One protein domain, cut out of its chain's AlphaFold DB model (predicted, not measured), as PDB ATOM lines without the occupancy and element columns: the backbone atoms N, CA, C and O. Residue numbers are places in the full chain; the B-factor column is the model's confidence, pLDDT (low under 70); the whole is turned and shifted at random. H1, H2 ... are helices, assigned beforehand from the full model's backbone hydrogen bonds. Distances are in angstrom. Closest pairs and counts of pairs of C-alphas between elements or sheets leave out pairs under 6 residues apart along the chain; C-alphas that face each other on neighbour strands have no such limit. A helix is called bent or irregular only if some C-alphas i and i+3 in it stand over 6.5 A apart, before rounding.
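AT A GLANCE: This is residues 120 to 205 of the 205 residues of the protein "Heparan-alpha-glucosaminide N-acetyltransferase" of Zea mays (UniProt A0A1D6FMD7). The domain is a long helical hairpin, H1 and H2 side by side and running opposite ways, with a wide loop of residues 144 to 166 at one end and a thin tail at the other. The tail, residues 188 to 205, sticks out free of the hairpin and holds the short helix H3, turned across the long axis. The printed part has 86 residues with three named helices, in the order H1, H2, H3 along the chain, and no named strand; the class is all helix. The whole is extended, with a radius of gyration of the C-alphas of 21.6 A. Its outline is a rod of 70 by 30 by 15 A, and without the tail the body spans 53 by 18 by 17 A.

HOW THE PARTS SIT: The first helix, H1, is residues 121 to 143, and the second, H2, is residues 167 to 185. H1 and H2 touch, with 24 pairs of C-alphas within 8 A. Their closest C-alphas are those of Ala 132 and Ala 172, 5.0 A apart. Their lines stand at a shallow tilt of 8 degrees, and they run opposite ways. Their centres are 9.8 A apart, and the two form a helical hairpin. The third helix, H3, is residues 195 to 201 and touches no helix. H1 and H3 are apart, with no C-alpha of the one within 8 A of the other. H2 and H3 are apart by the same test, though they follow each other in the chain. Residues 188 to 205, of which 195 to 201 belong to H3, stand free: no C-alpha 8 or more residues away along the chain comes within 10 A of theirs. In the backbones of H1, H2 and H3, every pair of O of residue i and N of residue i+4 inside the helix is within hydrogen-bond range.

IN THESE COORDINATES: The printed part begins at Asn 120, with its C-alpha at (43.178, 27.817, -5.141). H1 has 23 residues, Lys 121 to Gln 143, and is the longest helix; its C-alphas run from (40.483, 30.571, -5.006) at Lys 121 to (46.408, 58.274, 10.720) at Gln 143, over 32.4 A. H2 has 19 residues, Val 167 to Leu 185, and measures 26.0 A from first to last C-alpha. It begins with C-alpha 167 at (45.349, 57.115, 1.171). H3 has 7 residues, Val 195 to Tyr 201, and measures 10.0 A; its last C-alpha, that of Tyr 201, stands at (23.205, 36.536, -26.513). No helix is bent.

THE WHOLE: The two C-alphas farthest apart are those of His 151, in the loop between H1 and H2, and Phe 202, just after H3, at 70.3 A. The first and last printed C-alphas, those of Asn 120 and Trp 205, are 36.5 A apart. The printed part has no cut, and Trp 205 is the chain's last residue. The link from H1 to H2, 23 residues, is long, and its C-alphas lie 13 to 35 A from the mean of the C-alphas of the printed part. The link from H2 to H3, 9 residues, is short but not tight. The mean pLDDT of the printed part is 71.4. It is 84 in H1, 84 in H2 and 67 in H3. The model's confidence is low, under 70, in 39 residues: 144 to 164, 186 to 197, 199 to 201 and 203 to 205.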
ATOM      1  N   ASN A 120      44.205  28.028  -6.161       75.75
ATOM      2  CA  ASN A 120      43.178  27.817  -5.141       75.75
ATOM      3  C   ASN A 120      42.508  29.137  -4.718       75.75
ATOM      4  O   ASN A 120      43.090  29.947  -3.987       75.75
ATOM      5  N   LYS A 121      41.263  29.331  -5.165       72.75
ATOM      6  CA  LYS A 121      40.483  30.571  -5.006       72.75
ATOM      7  C   LYS A 121      40.222  30.949  -3.546       72.75
ATOM      8  O   LYS A 121      40.329  32.120  -3.175       72.75
ATOM      9  N   THR A 122      39.914  29.974  -2.691       75.06
ATOM     10  CA  THR A 122      39.574  30.225  -1.278       75.06
ATOM     11  C   THR A 122      40.809  30.623  -0.470       75.06
ATOM     12  O   THR A 122      40.785  31.603   0.280       75.06
ATOM     13  N   ALA A 123      41.929  29.930  -0.687       80.06
ATOM     14  CA  ALA A 123      43.210  30.254  -0.068       80.06
ATOM     15  C   ALA A 123      43.745  31.620  -0.536       80.06
ATOM     16  O   ALA A 123      44.223  32.411   0.285       80.06
ATOM     17  N   ALA A 124      43.612  31.931  -1.831       80.31
ATOM     18  CA  ALA A 124      43.994  33.222  -2.403       80.31
ATOM     19  C   ALA A 124      43.193  34.380  -1.790       80.31
ATOM     20  O   ALA A 124      43.782  35.376  -1.362       80.31
ATOM     21  N   THR A 125      41.874  34.213  -1.658       82.12
ATOM     22  CA  THR A 125      40.981  35.227  -1.076       82.12
ATOM     23  C   THR A 125      41.315  35.485   0.390       82.12
ATOM     24  O   THR A 125      41.464  36.637   0.796       82.12
ATOM     25  N   LYS A 126      41.532  34.432   1.192       84.69
ATOM     26  CA  LYS A 126      41.932  34.579   2.602       84.69
ATOM     27  C   LYS A 126      43.264  35.321   2.735       84.69
ATOM     28  O   LYS A 126      43.403  36.203   3.581       84.69
ATOM     29  N   LYS A 127      44.240  35.008   1.878       85.38
ATOM     30  CA  LYS A 127      45.548  35.680   1.862       85.38
ATOM     31  C   LYS A 127      45.429  37.153   1.461       85.38
ATOM     32  O   LYS A 127      46.074  38.004   2.076       85.38
ATOM     33  N   ALA A 128      44.597  37.457   0.465       85.56
ATOM     34  CA  ALA A 128      44.290  38.820   0.043       85.56
ATOM     35  C   ALA A 128      43.629  39.620   1.170       85.56
ATOM     36  O   ALA A 128      44.097  40.712   1.488       85.56
ATOM     37  N   ALA A 129      42.612  39.042   1.813       86.94
ATOM     38  CA  ALA A 129      41.881  39.647   2.919       86.94
ATOM     39  C   ALA A 129      42.810  39.985   4.088       86.94
ATOM     40  O   ALA A 129      42.867  41.135   4.502       86.94
ATOM     41  N   ILE A 130      43.631  39.034   4.552       89.06
ATOM     42  CA  ILE A 130      44.582  39.273   5.651       89.06
ATOM     43  C   ILE A 130      45.548  40.413   5.309       89.06
ATOM     44  O   ILE A 130      45.864  41.241   6.163       89.06
ATOM     45  N   ARG A 131      46.033  40.471   4.064       88.06
ATOM     46  CA  ARG A 131      46.932  41.544   3.626       88.06
ATOM     47  C   ARG A 131      46.224  42.899   3.581       88.06
ATOM     48  O   ARG A 131      46.794  43.876   4.058       88.06
ATOM     49  N   ALA A 132      45.007  42.949   3.043       88.50
ATOM     50  CA  ALA A 132      44.193  44.159   2.995       88.50
ATOM     51  C   ALA A 132      43.864  44.660   4.408       88.50
ATOM     52  O   ALA A 132      44.072  45.833   4.697       88.50
ATOM     53  N   SER A 133      43.464  43.767   5.318       89.00
ATOM     54  CA  SER A 133      43.198  44.094   6.721       89.00
ATOM     55  C   SER A 133      44.440  44.629   7.433       89.00
ATOM     56  O   SER A 133      44.346  45.638   8.121       89.00
ATOM     57  N   LYS A 134      45.621  44.023   7.234       90.06
ATOM     58  CA  LYS A 134      46.884  44.543   7.791       90.06
ATOM     59  C   LYS A 134      47.195  45.955   7.293       90.06
ATOM     60  O   LYS A 134      47.553  46.803   8.098       90.06
ATOM     61  N   LEU A 135      47.037  46.211   5.991       87.31
ATOM     62  CA  LEU A 135      47.231  47.546   5.407       87.31
ATOM     63  C   LEU A 135      46.209  48.559   5.931       87.31
ATOM     64  O   LEU A 135      46.569  49.698   6.211       87.31
ATOM     65  N   PHE A 136      44.956  48.142   6.095       87.62
ATOM     66  CA  PHE A 136      43.889  48.983   6.619       87.62
ATOM     67  C   PHE A 136      44.148  49.376   8.077       87.62
ATOM     68  O   PHE A 136      44.136  50.561   8.399       87.62
ATOM     69  N   ILE A 137      44.450  48.397   8.939       87.38
ATOM     70  CA  ILE A 137      44.772  48.622  10.356       87.38
ATOM     71  C   ILE A 137      46.016  49.502  10.481       87.38
ATOM     72  O   ILE A 137      45.998  50.474  11.228       87.38
ATOM     73  N   LEU A 138      47.068  49.217   9.707       86.44
ATOM     74  CA  LEU A 138      48.268  50.052   9.673       86.44
ATOM     75  C   LEU A 138      47.938  51.492   9.255       86.44
ATOM     76  O   LEU A 138      48.433  52.430   9.867       86.44
ATOM     77  N   GLY A 139      47.067  51.672   8.259       83.62
ATOM     78  CA  GLY A 139      46.590  52.987   7.838       83.62
ATOM     79  C   GLY A 139      45.846  53.732   8.944       83.62
ATOM     80  O   GLY A 139      46.130  54.902   9.176       83.62
ATOM     81  N   VAL A 140      44.950  53.054   9.665       82.12
ATOM     82  CA  VAL A 140      44.233  53.628  10.815       82.12
ATOM     83  C   VAL A 140      45.201  54.008  11.938       82.12
ATOM     84  O   VAL A 140      45.072  55.094  12.484       82.12
ATOM     85  N   ILE A 141      46.193  53.172  12.255       81.12
ATOM     86  CA  ILE A 141      47.186  53.455  13.309       81.12
ATOM     87  C   ILE A 141      48.066  54.657  12.939       81.12
ATOM     88  O   ILE A 141      48.308  55.528  13.774       81.12
ATOM     89  N   LEU A 142      48.534  54.723  11.688       77.12
ATOM     90  CA  LEU A 142      49.353  55.835  11.201       77.12
ATOM     91  C   LEU A 142      48.562  57.150  11.168       77.12
ATOM     92  O   LEU A 142      49.102  58.196  11.517       77.12
ATOM     93  N   GLN A 143      47.285  57.102  10.782       71.62
ATOM     94  CA  GLN A 143      46.408  58.274  10.720       71.62
ATOM     95  C   GLN A 143      45.896  58.710  12.100       71.62
ATOM     96  O   GLN A 143      45.754  59.901  12.350       71.62
ATOM     97  N   GLY A 144      45.641  57.751  12.992       65.06
ATOM     98  CA  GLY A 144      45.182  57.945  14.369       65.06
ATOM     99  C   GLY A 144      46.254  58.477  15.316       65.06
ATOM    100  O   GLY A 144      46.034  58.531  16.520       65.06
ATOM    101  N   GLY A 145      47.412  58.886  14.793       58.06
ATOM    102  CA  GLY A 145      48.297  59.767  15.535       58.06
ATOM    103  C   GLY A 145      49.228  59.088  16.530       58.06
ATOM    104  O   GLY A 145      49.637  59.741  17.484       58.06
ATOM    105  N   TYR A 146      49.644  57.837  16.296       54.19
ATOM    106  CA  TYR A 146      50.662  57.195  17.145       54.19
ATOM    107  C   TYR A 146      52.013  57.953  17.155       54.19
ATOM    108  O   TYR A 146      52.840  57.733  18.033       54.19
ATOM    109  N   ILE A 147      52.238  58.867  16.197       53.56
ATOM    110  CA  ILE A 147      53.452  59.684  16.069       53.56
ATOM    111  C   ILE A 147      53.078  61.180  16.000       53.56
ATOM    112  O   ILE A 147      53.307  61.844  14.991       53.56
ATOM    113  N   HIS A 148      52.489  61.745  17.055       47.66
ATOM    114  CA  HIS A 148      52.404  63.205  17.188       47.66
ATOM    115  C   HIS A 148      53.604  63.749  17.970       47.66
ATOM    116  O   HIS A 148      53.568  63.926  19.181       47.66
ATOM    117  N   GLY A 149      54.662  64.078  17.223       47.97
ATOM    118  CA  GLY A 149      55.650  65.082  17.619       47.97
ATOM    119  C   GLY A 149      57.032  64.548  17.994       47.97
ATOM    120  O   GLY A 149      57.228  63.965  19.052       47.97
ATOM    121  N   ARG A 150      58.054  64.933  17.213       51.88
ATOM    122  CA  ARG A 150      59.473  64.865  17.628       51.88
ATOM    123  C   ARG A 150      59.802  65.739  18.860       51.88
ATOM    124  O   ARG A 150      60.954  65.774  19.271       51.88
ATOM    125  N   HIS A 151      58.825  66.461  19.424       52.53
ATOM    126  CA  HIS A 151      59.056  67.491  20.444       52.53
ATOM    127  C   HIS A 151      58.016  67.563  21.582       52.53
ATOM    128  O   HIS A 151      58.158  68.404  22.469       52.53
ATOM    129  N   LYS A 152      56.974  66.716  21.595       49.06
ATOM    130  CA  LYS A 152      56.008  66.637  22.705       49.06
ATOM    131  C   LYS A 152      55.707  65.173  23.015       49.06
ATOM    132  O   LYS A 152      55.216  64.450  22.164       49.06
ATOM    133  N   LEU A 153      56.000  64.756  24.243       53.53
ATOM    134  CA  LEU A 153      55.786  63.412  24.803       53.53
ATOM    135  C   LEU A 153      54.294  63.077  25.028       53.53
ATOM    136  O   LEU A 153      53.946  62.376  25.977       53.53
ATOM    137  N   THR A 154      53.388  63.586  24.195       48.12
ATOM    138  CA  THR A 154      51.955  63.298  24.305       48.12
ATOM    139  C   THR A 154      51.640  62.090  23.435       48.12
ATOM    140  O   THR A 154      51.321  62.212  22.256       48.12
ATOM    141  N   TYR A 155      51.765  60.904  24.029       52.12
ATOM    142  CA  TYR A 155      51.246  59.667  23.456       52.12
ATOM    143  C   TYR A 155      49.739  59.616  23.698       52.12
ATOM    144  O   TYR A 155      49.287  59.359  24.811       52.12
ATOM    145  N   GLY A 156      48.959  59.887  22.658       51.12
ATOM    146  CA  GLY A 156      47.507  59.799  22.699       51.12
ATOM    147  C   GLY A 156      46.969  59.606  21.292       51.12
ATOM    148  O   GLY A 156      47.351  60.332  20.377       51.12
ATOM    149  N   VAL A 157      46.110  58.605  21.115       54.16
ATOM    150  CA  VAL A 157      45.297  58.484  19.904       54.16
ATOM    151  C   VAL A 157      44.217  59.551  20.027       54.16
ATOM    152  O   VAL A 157      43.311  59.406  20.842       54.16
ATOM    153  N   ASP A 158      44.330  60.632  19.265       56.88
ATOM    154  CA  ASP A 158      43.286  61.652  19.202       56.88
ATOM    155  C   ASP A 158      42.180  61.134  18.263       56.88
ATOM    156  O   ASP A 158      42.227  61.316  17.042       56.88
ATOM    157  N   LEU A 159      41.243  60.350  18.819       56.38
ATOM    158  CA  LEU A 159      40.166  59.701  18.053       56.38
ATOM    159  C   LEU A 159      39.206  60.716  17.400       56.38
ATOM    160  O   LEU A 159      38.562  60.369  16.410       56.38
ATOM    161  N   ASP A 160      39.148  61.956  17.895       55.84
ATOM    162  CA  ASP A 160      38.219  62.993  17.421       55.84
ATOM    163  C   ASP A 160      38.645  63.657  16.096       55.84
ATOM    164  O   ASP A 160      37.808  64.189  15.365       55.84
ATOM    165  N   HIS A 161      39.924  63.569  15.713       59.09
ATOM    166  CA  HIS A 161      40.440  64.094  14.437       59.09
ATOM    167  C   HIS A 161      40.888  62.999  13.460       59.09
ATOM    168  O   HIS A 161      41.639  63.253  12.510       59.09
ATOM    169  N   ILE A 162      40.416  61.762  13.646       62.97
ATOM    170  CA  ILE A 162      40.826  60.654  12.789       62.97
ATOM    171  C   ILE A 162      40.198  60.775  11.391       62.97
ATOM    172  O   ILE A 162      38.982  60.770  11.190       62.97
ATOM    173  N   ARG A 163      41.048  60.875  10.367       66.56
ATOM    174  CA  ARG A 163      40.610  60.787   8.968       66.56
ATOM    175  C   ARG A 163      40.307  59.327   8.632       66.56
ATOM    176  O   ARG A 163      41.205  58.553   8.316       66.56
ATOM    177  N   TRP A 164      39.027  58.972   8.647       65.62
ATOM    178  CA  TRP A 164      38.533  57.618   8.365       65.62
ATOM    179  C   TRP A 164      38.827  57.090   6.941       65.62
ATOM    180  O   TRP A 164      38.721  55.885   6.725       65.62
ATOM    181  N   LEU A 165      39.182  57.959   5.975       72.50
ATOM    182  CA  LEU A 165      39.462  57.615   4.561       72.50
ATOM    183  C   LEU A 165      40.759  58.249   4.005       72.50
ATOM    184  O   LEU A 165      40.761  58.974   3.001       72.50
ATOM    185  N   GLY A 166      41.880  57.974   4.659       80.00
ATOM    186  CA  GLY A 166      43.236  58.184   4.172       80.00
ATOM    187  C   GLY A 166      43.624  57.365   2.942       80.00
ATOM    188  O   GLY A 166      42.937  56.441   2.502       80.00
ATOM    189  N   VAL A 167      44.791  57.710   2.395       82.94
ATOM    190  CA  VAL A 167      45.349  57.115   1.171       82.94
ATOM    191  C   VAL A 167      45.559  55.604   1.332       82.94
ATOM    192  O   VAL A 167      45.148  54.832   0.470       82.94
ATOM    193  N   LEU A 168      46.092  55.160   2.476       83.50
ATOM    194  CA  LEU A 168      46.330  53.737   2.763       83.50
ATOM    195  C   LEU A 168      45.040  52.905   2.802       83.50
ATOM    196  O   LEU A 168      45.014  51.791   2.283       83.50
ATOM    197  N   GLN A 169      43.959  53.447   3.367       87.38
ATOM    198  CA  GLN A 169      42.667  52.758   3.433       87.38
ATOM    199  C   GLN A 169      42.047  52.627   2.035       87.38
ATOM    200  O   GLN A 169      41.562  51.553   1.681       87.38
ATOM    201  N   ARG A 170      42.141  53.672   1.200       88.75
ATOM    202  CA  ARG A 170      41.700  53.632  -0.209       88.75
ATOM    203  C   ARG A 170      42.464  52.580  -1.010       88.75
ATOM    204  O   ARG A 170      41.844  51.802  -1.730       88.75
ATOM    205  N   ILE A 171      43.786  52.503  -0.839       88.56
ATOM    206  CA  ILE A 171      44.618  51.475  -1.483       88.56
ATOM    207  C   ILE A 171      44.237  50.076  -0.987       88.56
ATOM    208  O   ILE A 171      44.167  49.151  -1.791       88.56
ATOM    209  N   ALA A 172      43.958  49.903   0.310       87.38
ATOM    210  CA  ALA A 172      43.551  48.614   0.869       87.38
ATOM    211  C   ALA A 172      42.214  48.128   0.287       87.38
ATOM    212  O   ALA A 172      42.111  46.967  -0.113       87.38
ATOM    213  N   ILE A 173      41.220  49.017   0.190       87.69
ATOM    214  CA  ILE A 173      39.918  48.718  -0.423       87.69
ATOM    215  C   ILE A 173      40.097  48.412  -1.913       87.69
ATOM    216  O   ILE A 173      39.621  47.381  -2.380       87.69
ATOM    217  N   GLY A 174      40.835  49.251  -2.646       87.69
ATOM    218  CA  GLY A 174      41.105  49.042  -4.070       87.69
ATOM    219  C   GLY A 174      41.826  47.721  -4.344       87.69
ATOM    220  O   GLY A 174      41.428  46.972  -5.232       87.69
ATOM    221  N   TYR A 175      42.829  47.376  -3.531       88.06
ATOM    222  CA  TYR A 175      43.520  46.089  -3.602       88.06
ATOM    223  C   TYR A 175      42.573  44.916  -3.336       88.06
ATOM    224  O   TYR A 175      42.639  43.911  -4.040       88.06
ATOM    225  N   PHE A 176      41.699  45.024  -2.333       87.44
ATOM    226  CA  PHE A 176      40.745  43.967  -2.006       87.44
ATOM    227  C   PHE A 176      39.725  43.753  -3.125       87.44
ATOM    228  O   PHE A 176      39.489  42.612  -3.514       87.44
ATOM    229  N   VAL A 177      39.169  44.835  -3.677       87.19
ATOM    230  CA  VAL A 177      38.240  44.772  -4.812       87.19
ATOM    231  C   VAL A 177      38.938  44.181  -6.032       87.19
ATOM    232  O   VAL A 177      38.423  43.224  -6.590       87.19
ATOM    233  N   ALA A 178      40.135  44.651  -6.390       85.19
ATOM    234  CA  ALA A 178      40.895  44.103  -7.514       85.19
ATOM    235  C   ALA A 178      41.225  42.613  -7.326       85.19
ATOM    236  O   ALA A 178      41.104  41.832  -8.263       85.19
ATOM    237  N   ALA A 179      41.591  42.198  -6.109       84.38
ATOM    238  CA  ALA A 179      41.818  40.795  -5.781       84.38
ATOM    239  C   ALA A 179      40.542  39.958  -5.935       84.38
ATOM    240  O   ALA A 179      40.585  38.867  -6.495       84.38
ATOM    241  N   MET A 180      39.410  40.466  -5.444       83.31
ATOM    242  CA  MET A 180      38.120  39.795  -5.553       83.31
ATOM    243  C   MET A 180      37.687  39.688  -7.017       83.31
ATOM    244  O   MET A 180      37.321  38.605  -7.461       83.31
ATOM    245  N   SER A 181      37.792  40.784  -7.773       82.50
ATOM    246  CA  SER A 181      37.539  40.820  -9.209       82.50
ATOM    247  C   SER A 181      38.415  39.809  -9.932       82.50
ATOM    248  O   SER A 181      37.874  38.987 -10.646       82.50
ATOM    249  N   GLU A 182      39.725  39.766  -9.703       82.25
ATOM    250  CA  GLU A 182      40.581  38.793 -10.391       82.25
ATOM    251  C   GLU A 182      40.201  37.345 -10.031       82.25
ATOM    252  O   GLU A 182      40.004  36.523 -10.913       82.25
ATOM    253  N   ILE A 183      40.012  37.017  -8.749       79.38
ATOM    254  CA  ILE A 183      39.731  35.636  -8.310       79.38
ATOM    255  C   ILE A 183      38.359  35.129  -8.796       79.38
ATOM    256  O   ILE A 183      38.206  33.937  -9.088       79.38
ATOM    257  N   TRP A 184      37.354  36.008  -8.843       75.94
ATOM    258  CA  TRP A 184      35.980  35.646  -9.207       75.94
ATOM    259  C   TRP A 184      35.665  35.862 -10.689       75.94
ATOM    260  O   TRP A 184      34.941  35.053 -11.268       75.94
ATOM    261  N   LEU A 185      36.203  36.918 -11.305       71.31
ATOM    262  CA  LEU A 185      35.973  37.274 -12.710       71.31
ATOM    263  C   LEU A 185      36.899  36.500 -13.649       71.31
ATOM    264  O   LEU A 185      36.444  36.075 -14.710       71.31
ATOM    265  N   VAL A 186      38.137  36.198 -13.231       66.12
ATOM    266  CA  VAL A 186      38.965  35.156 -13.868       66.12
ATOM    267  C   VAL A 186      38.489  33.794 -13.368       66.12
ATOM    268  O   VAL A 186      39.210  32.973 -12.804       66.12
ATOM    269  N   ASN A 187      37.201  33.530 -13.563       58.94
ATOM    270  CA  ASN A 187      36.777  32.164 -13.737       58.94
ATOM    271  C   ASN A 187      37.304  31.759 -15.111       58.94
ATOM    272  O   ASN A 187      37.041  32.460 -16.088       58.94
ATOM    273  N   ASN A 188      38.053  30.659 -15.175       57.44
ATOM    274  CA  ASN A 188      38.386  29.988 -16.424       57.44
ATOM    275  C   ASN A 188      37.075  29.561 -17.100       57.44
ATOM    276  O   ASN A 188      36.707  28.391 -17.087       57.44
ATOM    277  N   ASN A 189      36.363  30.502 -17.713       50.50
ATOM    278  CA  ASN A 189      35.612  30.216 -18.909       50.50
ATOM    279  C   ASN A 189      36.690  29.925 -19.955       50.50
ATOM    280  O   ASN A 189      36.984  30.758 -20.810       50.50
ATOM    281  N   LEU A 190      37.310  28.741 -19.865       49.25
ATOM    282  CA  LEU A 190      37.615  28.045 -21.095       49.25
ATOM    283  C   LEU A 190      36.257  27.953 -21.777       49.25
ATOM    284  O   LEU A 190      35.390  27.163 -21.410       49.25
ATOM    285  N   VAL A 191      36.035  28.858 -22.718       49.12
ATOM    286  CA  VAL A 191      35.125  28.610 -23.818       49.12
ATOM    287  C   VAL A 191      35.723  27.438 -24.595       49.12
ATOM    288  O   VAL A 191      36.242  27.603 -25.687       49.12
ATOM    289  N   ASP A 192      35.636  26.236 -24.022       50.06
ATOM    290  CA  ASP A 192      35.718  24.979 -24.770       50.06
ATOM    291  C   ASP A 192      34.474  24.807 -25.651       50.06
ATOM    292  O   ASP A 192      34.358  23.865 -26.429       50.06
ATOM    293  N   SER A 193      33.521  25.738 -25.571       56.81
ATOM    294  CA  SER A 193      32.413  25.798 -26.497       56.81
ATOM    295  C   SER A 193      31.972  27.249 -26.729       56.81
ATOM    296  O   SER A 193      31.708  27.954 -25.757       56.81
ATOM    297  N   PRO A 194      31.842  27.715 -27.987       60.16
ATOM    298  CA  PRO A 194      31.190  28.986 -28.333       60.16
ATOM    299  C   PRO A 194      29.669  28.979 -28.062       60.16
ATOM    300  O   PRO A 194      29.005  30.014 -28.124       60.16
ATOM    301  N   VAL A 195      29.102  27.821 -27.719       61.38
ATOM    302  CA  VAL A 195      27.659  27.595 -27.553       61.38
ATOM    303  C   VAL A 195      27.040  28.321 -26.341       61.38
ATOM    304  O   VAL A 195      25.953  28.874 -26.503       61.38
ATOM    305  N   PRO A 196      27.668  28.421 -25.147       62.22
ATOM    306  CA  PRO A 196      27.093  29.146 -24.011       62.22
ATOM    307  C   PRO A 196      27.078  30.664 -24.229       62.22
ATOM    308  O   PRO A 196      26.164  31.335 -23.757       62.22
ATOM    309  N   PHE A 197      28.062  31.202 -24.960       69.00
ATOM    310  CA  PHE A 197      28.145  32.629 -25.278       69.00
ATOM    311  C   PHE A 197      27.043  33.029 -26.264       69.00
ATOM    312  O   PHE A 197      26.284  33.955 -25.991       69.00
ATOM    313  N   VAL A 198      26.875  32.266 -27.349       71.56
ATOM    314  CA  VAL A 198      25.800  32.502 -28.327       71.56
ATOM    315  C   VAL A 198      24.426  32.283 -27.697       71.56
ATOM    316  O   VAL A 198      23.538  33.104 -27.898       71.56
ATOM    317  N   LYS A 199      24.250  31.248 -26.865       68.38
ATOM    318  CA  LYS A 199      22.978  30.993 -26.172       68.38
ATOM    319  C   LYS A 199      22.597  32.122 -25.212       68.38
ATOM    320  O   LYS A 199      21.416  32.409 -25.075       68.38
ATOM    321  N   LYS A 200      23.569  32.774 -24.566       67.44
ATOM    322  CA  LYS A 200      23.303  33.920 -23.687       67.44
ATOM    323  C   LYS A 200      22.904  35.170 -24.481       67.44
ATOM    324  O   LYS A 200      21.948  35.831 -24.098       67.44
ATOM    325  N   TYR A 201      23.559  35.428 -25.615       69.50
ATOM    326  CA  TYR A 201      23.205  36.536 -26.513       69.50
ATOM    327  C   TYR A 201      21.852  36.350 -27.218       69.50
ATOM    328  O   TYR A 201      21.169  37.334 -27.468       69.50
ATOM    329  N   PHE A 202      21.445  35.111 -27.514       72.50
ATOM    330  CA  PHE A 202      20.164  34.812 -28.176       72.50
ATOM    331  C   PHE A 202      18.946  34.803 -27.239       72.50
ATOM    332  O   PHE A 202      17.826  34.680 -27.715       72.50
ATOM    333  N   ILE A 203      19.152  34.835 -25.920       66.31
ATOM    334  CA  ILE A 203      18.062  34.827 -24.928       66.31
ATOM    335  C   ILE A 203      17.740  36.251 -24.439       66.31
ATOM    336  O   ILE A 203      16.654  36.484 -23.916       66.31
ATOM    337  N   GLU A 204      18.661  37.203 -24.606       67.94
ATOM    338  CA  GLU A 204      18.474  38.613 -24.225       67.94
ATOM    339  C   GLU A 204      17.915  39.500 -25.358       67.94
ATOM    340  O   GLU A 204      17.683  40.688 -25.130       67.94
ATOM    341  N   TRP A 205      17.664  38.940 -26.545       51.59
ATOM    342  CA  TRP A 205      17.012  39.595 -27.687       51.59
ATOM    343  C   TRP A 205      15.826  38.757 -28.159       51.59
ATOM    344  O   TRP A 205      14.776  39.354 -28.483       51.59
TER     345      TRP A 205